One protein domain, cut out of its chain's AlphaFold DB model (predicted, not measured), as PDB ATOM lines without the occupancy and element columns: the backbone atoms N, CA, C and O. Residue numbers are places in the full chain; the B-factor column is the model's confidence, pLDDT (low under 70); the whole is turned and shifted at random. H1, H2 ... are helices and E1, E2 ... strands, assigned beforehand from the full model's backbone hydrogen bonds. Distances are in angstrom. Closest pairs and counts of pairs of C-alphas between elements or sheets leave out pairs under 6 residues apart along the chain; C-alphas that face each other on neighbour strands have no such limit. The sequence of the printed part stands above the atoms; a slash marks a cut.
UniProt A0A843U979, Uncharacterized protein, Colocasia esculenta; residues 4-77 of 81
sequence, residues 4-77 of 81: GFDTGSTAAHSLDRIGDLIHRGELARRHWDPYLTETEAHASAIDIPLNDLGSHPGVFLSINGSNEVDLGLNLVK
ATOM      1  N   GLY A   4     185.679 180.077 204.284       76.81
ATOM      2  CA  GLY A   4     185.516 181.128 203.283       76.81
ATOM      3  C   GLY A   4     186.759 181.292 202.412       76.81
ATOM      4  O   GLY A   4     187.856 181.478 202.945       76.81
ATOM      5  N   PHE A   5     186.590 181.297 201.094       76.12
ATOM      6  CA  PHE A   5     187.672 181.517 200.128       76.12
ATOM      7  C   PHE A   5     187.360 182.713 199.241       76.12
ATOM      8  O   PHE A   5     186.258 182.796 198.721       76.12
ATOM      9  N   ASP A   6     188.327 183.598 199.047       73.69
ATOM     10  CA  ASP A   6     188.274 184.726 198.116       73.69
ATOM     11  C   ASP A   6     188.958 184.366 196.788       73.69
ATOM     12  O   ASP A   6     189.608 183.328 196.649       73.69
ATOM     13  N   THR A   7     188.831 185.255 195.813       74.12
ATOM     14  CA  THR A   7     189.469 185.147 194.501       74.12
ATOM     15  C   THR A   7     190.988 185.331 194.554       74.12
ATOM     16  O   THR A   7     191.559 185.943 195.464       74.12
ATOM     17  N   GLY A   8     191.657 184.818 193.518       79.62
ATOM     18  CA  GLY A   8     193.063 185.089 193.232       79.62
ATOM     19  C   GLY A   8     193.973 183.861 193.268       79.62
ATOM     20  O   GLY A   8     193.702 182.848 193.911       79.62
ATOM     21  N   SER A   9     195.121 183.983 192.596       85.81
ATOM     22  CA  SER A   9     196.060 182.876 192.362       85.81
ATOM     23  C   SER A   9     196.601 182.225 193.639       85.81
ATOM     24  O   SER A   9     196.893 181.036 193.652       85.81
ATOM     25  N   THR A  10     196.721 182.977 194.735       88.88
ATOM     26  CA  THR A  10     197.170 182.418 196.022       88.88
ATOM     27  C   THR A  10     196.074 181.602 196.713       88.88
ATOM     28  O   THR A  10     196.363 180.552 197.288       88.88
ATOM     29  N   ALA A  11     194.817 182.051 196.645       83.81
ATOM     30  CA  ALA A  11     193.689 181.325 197.225       83.81
ATOM     31  C   ALA A  11     193.418 180.013 196.466       83.81
ATOM     32  O   ALA A  11     193.156 178.991 197.101       83.81
ATOM     33  N   ALA A  12     193.610 180.009 195.141       85.38
ATOM     34  CA  ALA A  12     193.495 178.823 194.288       85.38
ATOM     35  C   ALA A  12     194.354 177.640 194.782       85.38
ATOM     36  O   ALA A  12     193.853 176.531 194.941       85.38
ATOM     37  N   HIS A  13     195.616 177.881 195.153       89.25
ATOM     38  CA  HIS A  13     196.483 176.829 195.706       89.25
ATOM     39  C   HIS A  13     195.995 176.275 197.052       89.25
ATOM     40  O   HIS A  13     196.199 175.098 197.359       89.25
ATOM     41  N   SER A  14     195.364 177.113 197.878       87.75
ATOM     42  CA  SER A  14     194.787 176.666 199.151       87.75
ATOM     43  C   SER A  14     193.575 175.770 198.910       87.75
ATOM     44  O   SER A  14     193.415 174.752 199.586       87.75
ATOM     45  N   LEU A  15     192.758 176.124 197.917       85.19
ATOM     46  CA  LEU A  15     191.599 175.357 197.485       85.19
ATOM     47  C   LEU A  15     192.013 173.985 196.923       85.19
ATOM     48  O   LEU A  15     191.478 172.973 197.373       85.19
ATOM     49  N   ASP A  16     193.036 173.937 196.061       88.88
ATOM     50  CA  ASP A  16     193.624 172.687 195.549       88.88
ATOM     51  C   ASP A  16     194.071 171.768 196.688       88.88
ATOM     52  O   ASP A  16     193.707 170.591 196.749       88.88
ATOM     53  N   ARG A  17     194.827 172.313 197.651       91.12
ATOM     54  CA  ARG A  17     195.339 171.518 198.772       91.12
ATOM     55  C   ARG A  17     194.215 170.962 199.643       91.12
ATOM     56  O   ARG A  17     194.335 169.849 200.157       91.12
ATOM     57  N   ILE A  18     193.146 171.726 199.837       86.56
ATOM     58  CA  ILE A  18     191.976 171.287 200.599       86.56
ATOM     59  C   ILE A  18     191.211 170.206 199.836       86.56
ATOM     60  O   ILE A  18     190.846 169.201 200.448       86.56
ATOM     61  N   GLY A  19     191.048 170.354 198.520       84.44
ATOM     62  CA  GLY A  19     190.488 169.320 197.649       84.44
ATOM     63  C   GLY A  19     191.258 168.005 197.759       84.44
ATOM     64  O   GLY A  19     190.666 166.966 198.050       84.44
ATOM     65  N   ASP A  20     192.588 168.061 197.666       90.75
ATOM     66  CA  ASP A  20     193.470 166.901 197.836       90.75
ATOM     67  C   ASP A  20     193.279 166.203 199.188       90.75
ATOM     68  O   ASP A  20     193.197 164.976 199.262       90.75
ATOM     69  N   LEU A  21     193.227 166.971 200.280       88.94
ATOM     70  CA  LEU A  21     193.050 166.428 201.629       88.94
ATOM     71  C   LEU A  21     191.679 165.766 201.808       88.94
ATOM     72  O   LEU A  21     191.578 164.726 202.463       88.94
ATOM     73  N   ILE A  22     190.631 166.343 201.215       84.88
ATOM     74  CA  ILE A  22     189.288 165.752 201.200       84.88
ATOM     75  C   ILE A  22     189.304 164.451 200.395       84.88
ATOM     76  O   ILE A  22     188.787 163.438 200.867       84.88
ATOM     77  N   HIS A  23     189.931 164.449 199.218       84.94
ATOM     78  CA  HIS A  23     189.991 163.283 198.338       84.94
ATOM     79  C   HIS A  23     190.746 162.110 198.979       84.94
ATOM     80  O   HIS A  23     190.362 160.953 198.826       84.94
ATOM     81  N   ARG A  24     191.788 162.406 199.765       91.31
ATOM     82  CA  ARG A  24     192.546 161.412 200.544       91.31
ATOM     83  C   ARG A  24     191.833 160.947 201.818       91.31
ATOM     84  O   ARG A  24     192.321 160.041 202.486       91.31
ATOM     85  N   GLY A  25     190.706 161.561 202.180       85.62
ATOM     86  CA  GLY A  25     189.992 161.282 203.430       85.62
ATOM     87  C   GLY A  25     190.694 161.811 204.686       85.62
ATOM     88  O   GLY A  25     190.287 161.480 205.798       85.62
ATOM     89  N   GLU A  26     191.727 162.643 204.528       88.94
ATOM     90  CA  GLU A  26     192.479 163.266 205.627       88.94
ATOM     91  C   GLU A  26     191.718 164.457 206.234       88.94
ATOM     92  O   GLU A  26     191.950 164.835 207.383       88.94
ATOM     93  N   LEU A  27     190.784 165.041 205.476       83.12
ATOM     94  CA  LEU A  27     189.968 166.175 205.894       83.12
ATOM     95  C   LEU A  27     188.481 165.893 205.672       83.12
ATOM     96  O   LEU A  27     188.021 165.639 204.560       83.12
ATOM     97  N   ALA A  28     187.703 165.953 206.752       74.62
ATOM     98  CA  ALA A  28     186.270 165.692 206.698       74.62
ATOM     99  C   ALA A  28     185.512 166.823 205.981       74.62
ATOM    100  O   ALA A  28     185.636 167.995 206.340       74.62
ATOM    101  N   ARG A  29     184.643 166.459 205.033       66.06
ATOM    102  CA  ARG A  29     183.941 167.352 204.087       66.06
ATOM    103  C   ARG A  29     182.794 168.196 204.693       66.06
ATOM    104  O   ARG A  29     181.761 168.375 204.060       66.06
ATOM    105  N   ARG A  30     182.913 168.699 205.925       60.66
ATOM    106  CA  ARG A  30     181.803 169.404 206.603       60.66
ATOM    107  C   ARG A  30     181.716 170.886 206.206       60.66
ATOM    108  O   ARG A  30     182.393 171.670 206.858       60.66
ATOM    109  N   HIS A  31     180.801 171.219 205.286       58.47
ATOM    110  CA  HIS A  31     180.305 172.565 204.914       58.47
ATOM    111  C   HIS A  31     181.399 173.565 204.501       58.47
ATOM    112  O   HIS A  31     182.018 174.159 205.371       58.47
ATOM    113  N   TRP A  32     181.636 173.756 203.200       62.59
ATOM    114  CA  TRP A  32     182.591 174.740 202.667       62.59
ATOM    115  C   TRP A  32     181.799 175.825 201.928       62.59
ATOM    116  O   TRP A  32     180.928 175.487 201.129       62.59
ATOM    117  N   ASP A  33     182.086 177.098 202.200       55.72
ATOM    118  CA  ASP A  33     181.357 178.229 201.615       55.72
ATOM    119  C   ASP A  33     182.346 179.046 200.770       55.72
ATOM    120  O   ASP A  33     183.103 179.858 201.305       55.72
ATOM    121  N   PRO A  34     182.438 178.821 199.450       51.91
ATOM    122  CA  PRO A  34     183.263 179.674 198.602       51.91
ATOM    123  C   PRO A  34     182.688 181.095 198.572       51.91
ATOM    124  O   PRO A  34     181.492 181.314 198.760       51.91
ATOM    125  N   TYR A  35     183.531 182.067 198.254       45.47
ATOM    126  CA  TYR A  35     183.098 183.407 197.897       45.47
ATOM    127  C   TYR A  35     183.676 183.754 196.514       45.47
ATOM    128  O   TYR A  35     184.867 183.551 196.264       45.47
ATOM    129  N   LEU A  36     182.811 184.279 195.633       46.03
ATOM    130  CA  LEU A  36     183.054 184.782 194.265       46.03
ATOM    131  C   LEU A  36     183.190 183.767 193.108       46.03
ATOM    132  O   LEU A  36     183.655 182.638 193.241       46.03
ATOM    133  N   THR A  37     182.812 184.258 191.923       50.44
ATOM    134  CA  THR A  37     182.521 183.534 190.670       50.44
ATOM    135  C   THR A  37     183.683 182.697 190.117       50.44
ATOM    136  O   THR A  37     183.452 181.661 189.495       50.44
ATOM    137  N   GLU A  38     184.935 183.111 190.337       55.59
ATOM    138  CA  GLU A  38     186.120 182.347 189.904       55.59
ATOM    139  C   GLU A  38     186.430 181.187 190.868       55.59
ATOM    140  O   GLU A  38     186.739 180.076 190.436       55.59
ATOM    141  N   THR A  39     186.244 181.411 192.174       67.25
ATOM    142  CA  THR A  39     186.376 180.393 193.225       67.25
ATOM    143  C   THR A  39     185.302 179.314 193.095       67.25
ATOM    144  O   THR A  39     185.583 178.138 193.311       67.25
ATOM    145  N   GLU A  40     184.080 179.686 192.703       72.00
ATOM    146  CA  GLU A  40     182.982 178.740 192.471       72.00
ATOM    147  C   GLU A  40     183.293 177.760 191.331       72.00
ATOM    148  O   GLU A  40     183.126 176.548 191.486       72.00
ATOM    149  N   ALA A  41     183.787 178.266 190.196       75.69
ATOM    150  CA  ALA A  41     184.150 177.427 189.055       75.69
ATOM    151  C   ALA A  41     185.296 176.461 189.400       75.69
ATOM    152  O   ALA A  41     185.219 175.275 189.074       75.69
ATOM    153  N   HIS A  42     186.328 176.946 190.100       78.06
ATOM    154  CA  HIS A  42     187.451 176.120 190.555       78.06
ATOM    155  C   HIS A  42     186.982 175.051 191.542       78.06
ATOM    156  O   HIS A  42     187.244 173.868 191.342       78.06
ATOM    157  N   ALA A  43     186.244 175.439 192.579       77.69
ATOM    158  CA  ALA A  43     185.789 174.518 193.612       77.69
ATOM    159  C   ALA A  43     184.863 173.429 193.046       77.69
ATOM    160  O   ALA A  43     184.986 172.265 193.428       77.69
ATOM    161  N   SER A  44     184.009 173.780 192.077       78.88
ATOM    162  CA  SER A  44     183.201 172.819 191.320       78.88
ATOM    163  C   SER A  44     184.068 171.830 190.530       78.88
ATOM    164  O   SER A  44     183.827 170.626 190.580       78.88
ATOM    165  N   ALA A  45     185.129 172.304 189.866       82.25
ATOM    166  CA  ALA A  45     186.040 171.456 189.092       82.25
ATOM    167  C   ALA A  45     186.817 170.429 189.937       82.25
ATOM    168  O   ALA A  45     187.286 169.429 189.392       82.25
ATOM    169  N   ILE A  46     186.949 170.660 191.246       78.06
ATOM    170  CA  ILE A  46     187.639 169.759 192.182       78.06
ATOM    171  C   ILE A  46     186.687 169.094 193.193       78.06
ATOM    172  O   ILE A  46     187.122 168.617 194.242       78.06
ATOM    173  N   ASP A  47     185.388 169.061 192.884       76.50
ATOM    174  CA  ASP A  47     184.342 168.426 193.690       76.50
ATOM    175  C   ASP A  47     184.261 168.941 195.142       76.50
ATOM    176  O   ASP A  47     183.975 168.191 196.082       76.50
ATOM    177  N   ILE A  48     184.461 170.236 195.378       75.50
ATOM    178  CA  ILE A  48     184.174 170.856 196.677       75.50
ATOM    179  C   ILE A  48     182.748 171.433 196.644       75.50
ATOM    180  O   ILE A  48     182.435 172.235 195.770       75.50
ATOM    181  N   PRO A  49     181.848 171.021 197.560       68.75
ATOM    182  CA  PRO A  49     180.488 171.542 197.610       68.75
ATOM    183  C   PRO A  49     180.500 172.990 198.088       68.75
ATOM    184  O   PRO A  49     181.248 173.331 199.003       68.75
ATOM    185  N   LEU A  50     179.636 173.796 197.480       69.19
ATOM    186  CA  LEU A  50     179.516 175.228 197.710       69.19
ATOM    187  C   LEU A  50     178.186 175.513 198.401       69.19
ATOM    188  O   LEU A  50     177.161 174.990 197.961       69.19
ATOM    189  N   ASN A  51     178.186 176.351 199.434       65.25
ATOM    190  CA  ASN A  51     176.954 176.963 199.931       65.25
ATOM    191  C   ASN A  51     177.040 178.483 199.838       65.25
ATOM    192  O   ASN A  51     178.121 179.068 199.843       65.25
ATOM    193  N   ASP A  52     175.870 179.105 199.757       66.06
ATOM    194  CA  ASP A  52     175.736 180.554 199.809       66.06
ATOM    195  C   ASP A  52     175.985 181.060 201.239       66.06
ATOM    196  O   ASP A  52     175.473 180.486 202.205       66.06
ATOM    197  N   LEU A  53     176.709 182.174 201.361       62.72
ATOM    198  CA  LEU A  53     177.059 182.835 202.621       62.72
ATOM    199  C   LEU A  53     175.815 183.154 203.472       62.72
ATOM    200  O   LEU A  53     175.866 183.106 204.699       62.72
ATOM    201  N   GLY A  54     174.674 183.436 202.832       61.72
ATOM    202  CA  GLY A  54     173.399 183.672 203.520       61.72
ATOM    203  C   GLY A  54     172.804 182.431 204.200       61.72
ATOM    204  O   GLY A  54     171.953 182.557 205.080       61.72
ATOM    205  N   SER A  55     173.258 181.232 203.825       65.75
ATOM    206  CA  SER A  55     172.726 179.951 204.311       65.75
ATOM    207  C   SER A  55     173.332 179.522 205.650       65.75
ATOM    208  O   SER A  55     172.754 178.696 206.365       65.75
ATOM    209  N   HIS A  56     174.483 180.093 206.015       63.16
ATOM    210  CA  HIS A  56     175.220 179.761 207.227       63.16
ATOM    211  C   HIS A  56     175.731 181.038 207.921       63.16
ATOM    212  O   HIS A  56     176.682 181.655 207.458       63.16
ATOM    213  N   PRO A  57     175.169 181.436 209.080       56.78
ATOM    214  CA  PRO A  57     175.502 182.705 209.740       56.78
ATOM    215  C   PRO A  57     176.891 182.742 210.418       56.78
ATOM    216  O   PRO A  57     177.127 183.582 211.284       56.78
ATOM    217  N   GLY A  58     177.823 181.850 210.064       60.03
ATOM    218  CA  GLY A  58     179.149 181.804 210.677       60.03
ATOM    219  C   GLY A  58     180.213 181.184 209.779       60.03
ATOM    220  O   GLY A  58     180.246 179.968 209.605       60.03
ATOM    221  N   VAL A  59     181.138 182.014 209.289       63.75
ATOM    222  CA  VAL A  59     182.416 181.566 208.717       63.75
ATOM    223  C   VAL A  59     183.368 181.250 209.871       63.75
ATOM    224  O   VAL A  59     183.648 182.115 210.696       63.75
ATOM    225  N   PHE A  60     183.858 180.011 209.951       71.38
ATOM    226  CA  PHE A  60     184.765 179.585 211.027       71.38
ATOM    227  C   PHE A  60     186.221 179.970 210.747       71.38
ATOM    228  O   PHE A  60     186.970 180.255 211.678       71.38
ATOM    229  N   LEU A  61     186.626 179.965 209.476       78.12
ATOM    230  CA  LEU A  61     187.959 180.360 209.028       78.12
ATOM    231  C   LEU A  61     187.879 180.847 207.577       78.12
ATOM    232  O   LEU A  61     187.187 180.245 206.767       78.12
ATOM    233  N   SER A  62     188.593 181.919 207.234       81.56
ATOM    234  CA  SER A  62     188.718 182.377 205.848       81.56
ATOM    235  C   SER A  62     190.183 182.422 205.423       81.56
ATOM    236  O   SER A  62     191.039 182.826 206.208       81.56
ATOM    237  N   ILE A  63     190.470 181.969 204.199       83.94
ATOM    238  CA  ILE A  63     191.822 181.871 203.639       83.94
ATOM    239  C   ILE A  63     191.872 182.684 202.348       83.94
ATOM    240  O   ILE A  63     191.351 182.250 201.325       83.94
ATOM    241  N   ASN A  64     192.535 183.842 202.396       85.25
ATOM    242  CA  ASN A  64     192.569 184.797 201.289       85.25
ATOM    243  C   ASN A  64     193.979 185.339 201.060       85.25
ATOM    244  O   ASN A  64     194.760 185.493 201.998       85.25
ATOM    245  N   GLY A  65     194.269 185.703 199.811       87.94
ATOM    246  CA  GLY A  65     195.447 186.502 199.478       87.94
ATOM    247  C   GLY A  65     195.266 187.988 199.810       87.94
ATOM    248  O   GLY A  65     194.159 188.462 200.086       87.94
ATOM    249  N   SER A  66     196.356 188.745 199.732       92.69
ATOM    250  CA  SER A  66     196.371 190.210 199.795       92.69
ATOM    251  C   SER A  66     197.471 190.743 198.877       92.69
ATOM    252  O   SER A  66     198.429 190.029 198.588       92.69
ATOM    253  N   ASN A  67     197.311 191.969 198.375       93.44
ATOM    254  CA  ASN A  67     198.313 192.610 197.523       93.44
ATOM    255  C   ASN A  67     199.490 193.139 198.348       93.44
ATOM    256  O   ASN A  67     200.630 193.065 197.902       93.44
ATOM    257  N   GLU A  68     199.202 193.669 199.539       95.69
ATOM    258  CA  GLU A  68     200.183 194.256 200.448       95.69
ATOM    259  C   GLU A  68     199.787 193.959 201.893       95.69
ATOM    260  O   GLU A  68     198.601 193.989 202.231       95.69
ATOM    261  N   VAL A  69     200.788 193.702 202.732       97.38
ATOM    262  CA  VAL A  69     200.630 193.447 204.167       97.38
ATOM    263  C   VAL A  69     201.705 194.229 204.912       97.38
ATOM    264  O   VAL A  69     202.889 194.089 204.599       97.38
ATOM    265  N   ASP A  70     201.309 195.046 205.885       98.00
ATOM    266  CA  ASP A  70     202.256 195.748 206.757       98.00
ATOM    267  C   ASP A  70     202.571 194.953 208.044       98.00
ATOM    268  O   ASP A  70     202.001 193.893 208.312       98.00
ATOM    269  N   LEU A  71     203.491 195.459 208.875       97.94
ATOM    270  CA  LEU A  71     203.860 194.817 210.150       97.94
ATOM    271  C   LEU A  71     202.723 194.805 211.187       97.94
ATOM    272  O   LEU A  71     202.793 194.052 212.157       97.94
ATOM    273  N   GLY A  72     201.699 195.639 211.001       98.19
ATOM    274  CA  GLY A  72     200.486 195.666 211.813       98.19
ATOM    275  C   GLY A  72     199.409 194.694 211.330       98.19
ATOM    276  O   GLY A  72     198.347 194.639 211.943       98.19
ATOM    277  N   LEU A  73     199.680 193.923 210.268       96.50
ATOM    278  CA  LEU A  73     198.732 193.034 209.593       96.50
ATOM    279  C   LEU A  73     197.558 193.773 208.930       96.50
ATOM    280  O   LEU A  73     196.504 193.178 208.698       96.50
ATOM    281  N   ASN A  74     197.737 195.049 208.584       97.12
ATOM    282  CA  ASN A  74     196.798 195.748 207.715       97.12
ATOM    283  C   ASN A  74     196.968 195.255 206.278       97.12
ATOM    284  O   ASN A  74     198.084 194.982 205.832       97.12
ATOM    285  N   LEU A  75     195.851 195.147 205.558       95.94
ATOM    286  CA  LEU A  75     195.795 194.514 204.244       95.94
ATOM    287  C   LEU A  75     195.332 195.504 203.177       95.94
ATOM    288  O   LEU A  75     194.328 196.192 203.361       95.94
ATOM    289  N   VAL A  76     195.987 195.481 202.016       94.25
ATOM    290  CA  VAL A  76     195.442 196.048 200.771       94.25
ATOM    291  C   VAL A  76     194.922 194.903 199.900       94.25
ATOM    292  O   VAL A  76     195.648 193.956 199.584       94.25
ATOM    293  N   LYS A  77     193.646 194.955 199.502       90.56
ATOM    294  CA  LYS A  77     192.956 193.931 198.687       90.56
ATOM    295  C   LYS A  77     192.188 194.586 197.527       90.56
ATOM    296  O   LYS A  77     192.144 195.807 197.449       90.56
TER     297      LYS A  77
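This is residues 4 to 77 of the 81 residues of an uncharacterized protein of Colocasia esculenta (UniProt A0A843U979). There is little regular structure here: two helices, H1 and H2, run side by side the same way, joined by the long loop of residues 24 to 36, and a second long loop, residues 46 to 60, leads from H2 to the short strand E1. At one end of the long axis the last stretch leads away from the helices and folds back on itself, with residues 68 to 69 paired antiparallel to 75 to 76. The 74 printed residues hold H1, H2 and strand E1 in that order; 27 lie in these elements, mostly helix. The whole is compact, radius of gyration of the C-alphas 13.0 A, spanning 37 by 26 by 22 A.

Find C-alpha 9 at (196.060, 182.876, 192.362); from there H1, residues 9 to 23, runs 21.4 A. H2, residues 37 to 45, covers 12.7 A. E1, residues 61 to 63, ends at C-alpha 63, (191.822, 181.871, 203.639).

H1 and H2 only just touch, with 3 pairs of C-alphas within 8 A, through residues 12 to 15 of H1 alone; the closest C-alphas, of Leu 15 and Ala 43, are 7.0 A apart. Their tilt is a shallow 28 degrees. The closest C-alphas of H1 and E1, Ala 11 and Ile 63, are 6.7 A apart. H2 and E1 are apart, and E1 pairs with no named strand. Every O i to N i+4 pair is within hydrogen-bond range in H2, 9 of 11 in H1.

Look for the farthest C-alphas at Arg 24 and Gly 72, 36.9 A apart. The printed part has no cut; both links are long. The model's pLDDT is under 70 at residues 29 to 39 and 49 to 59.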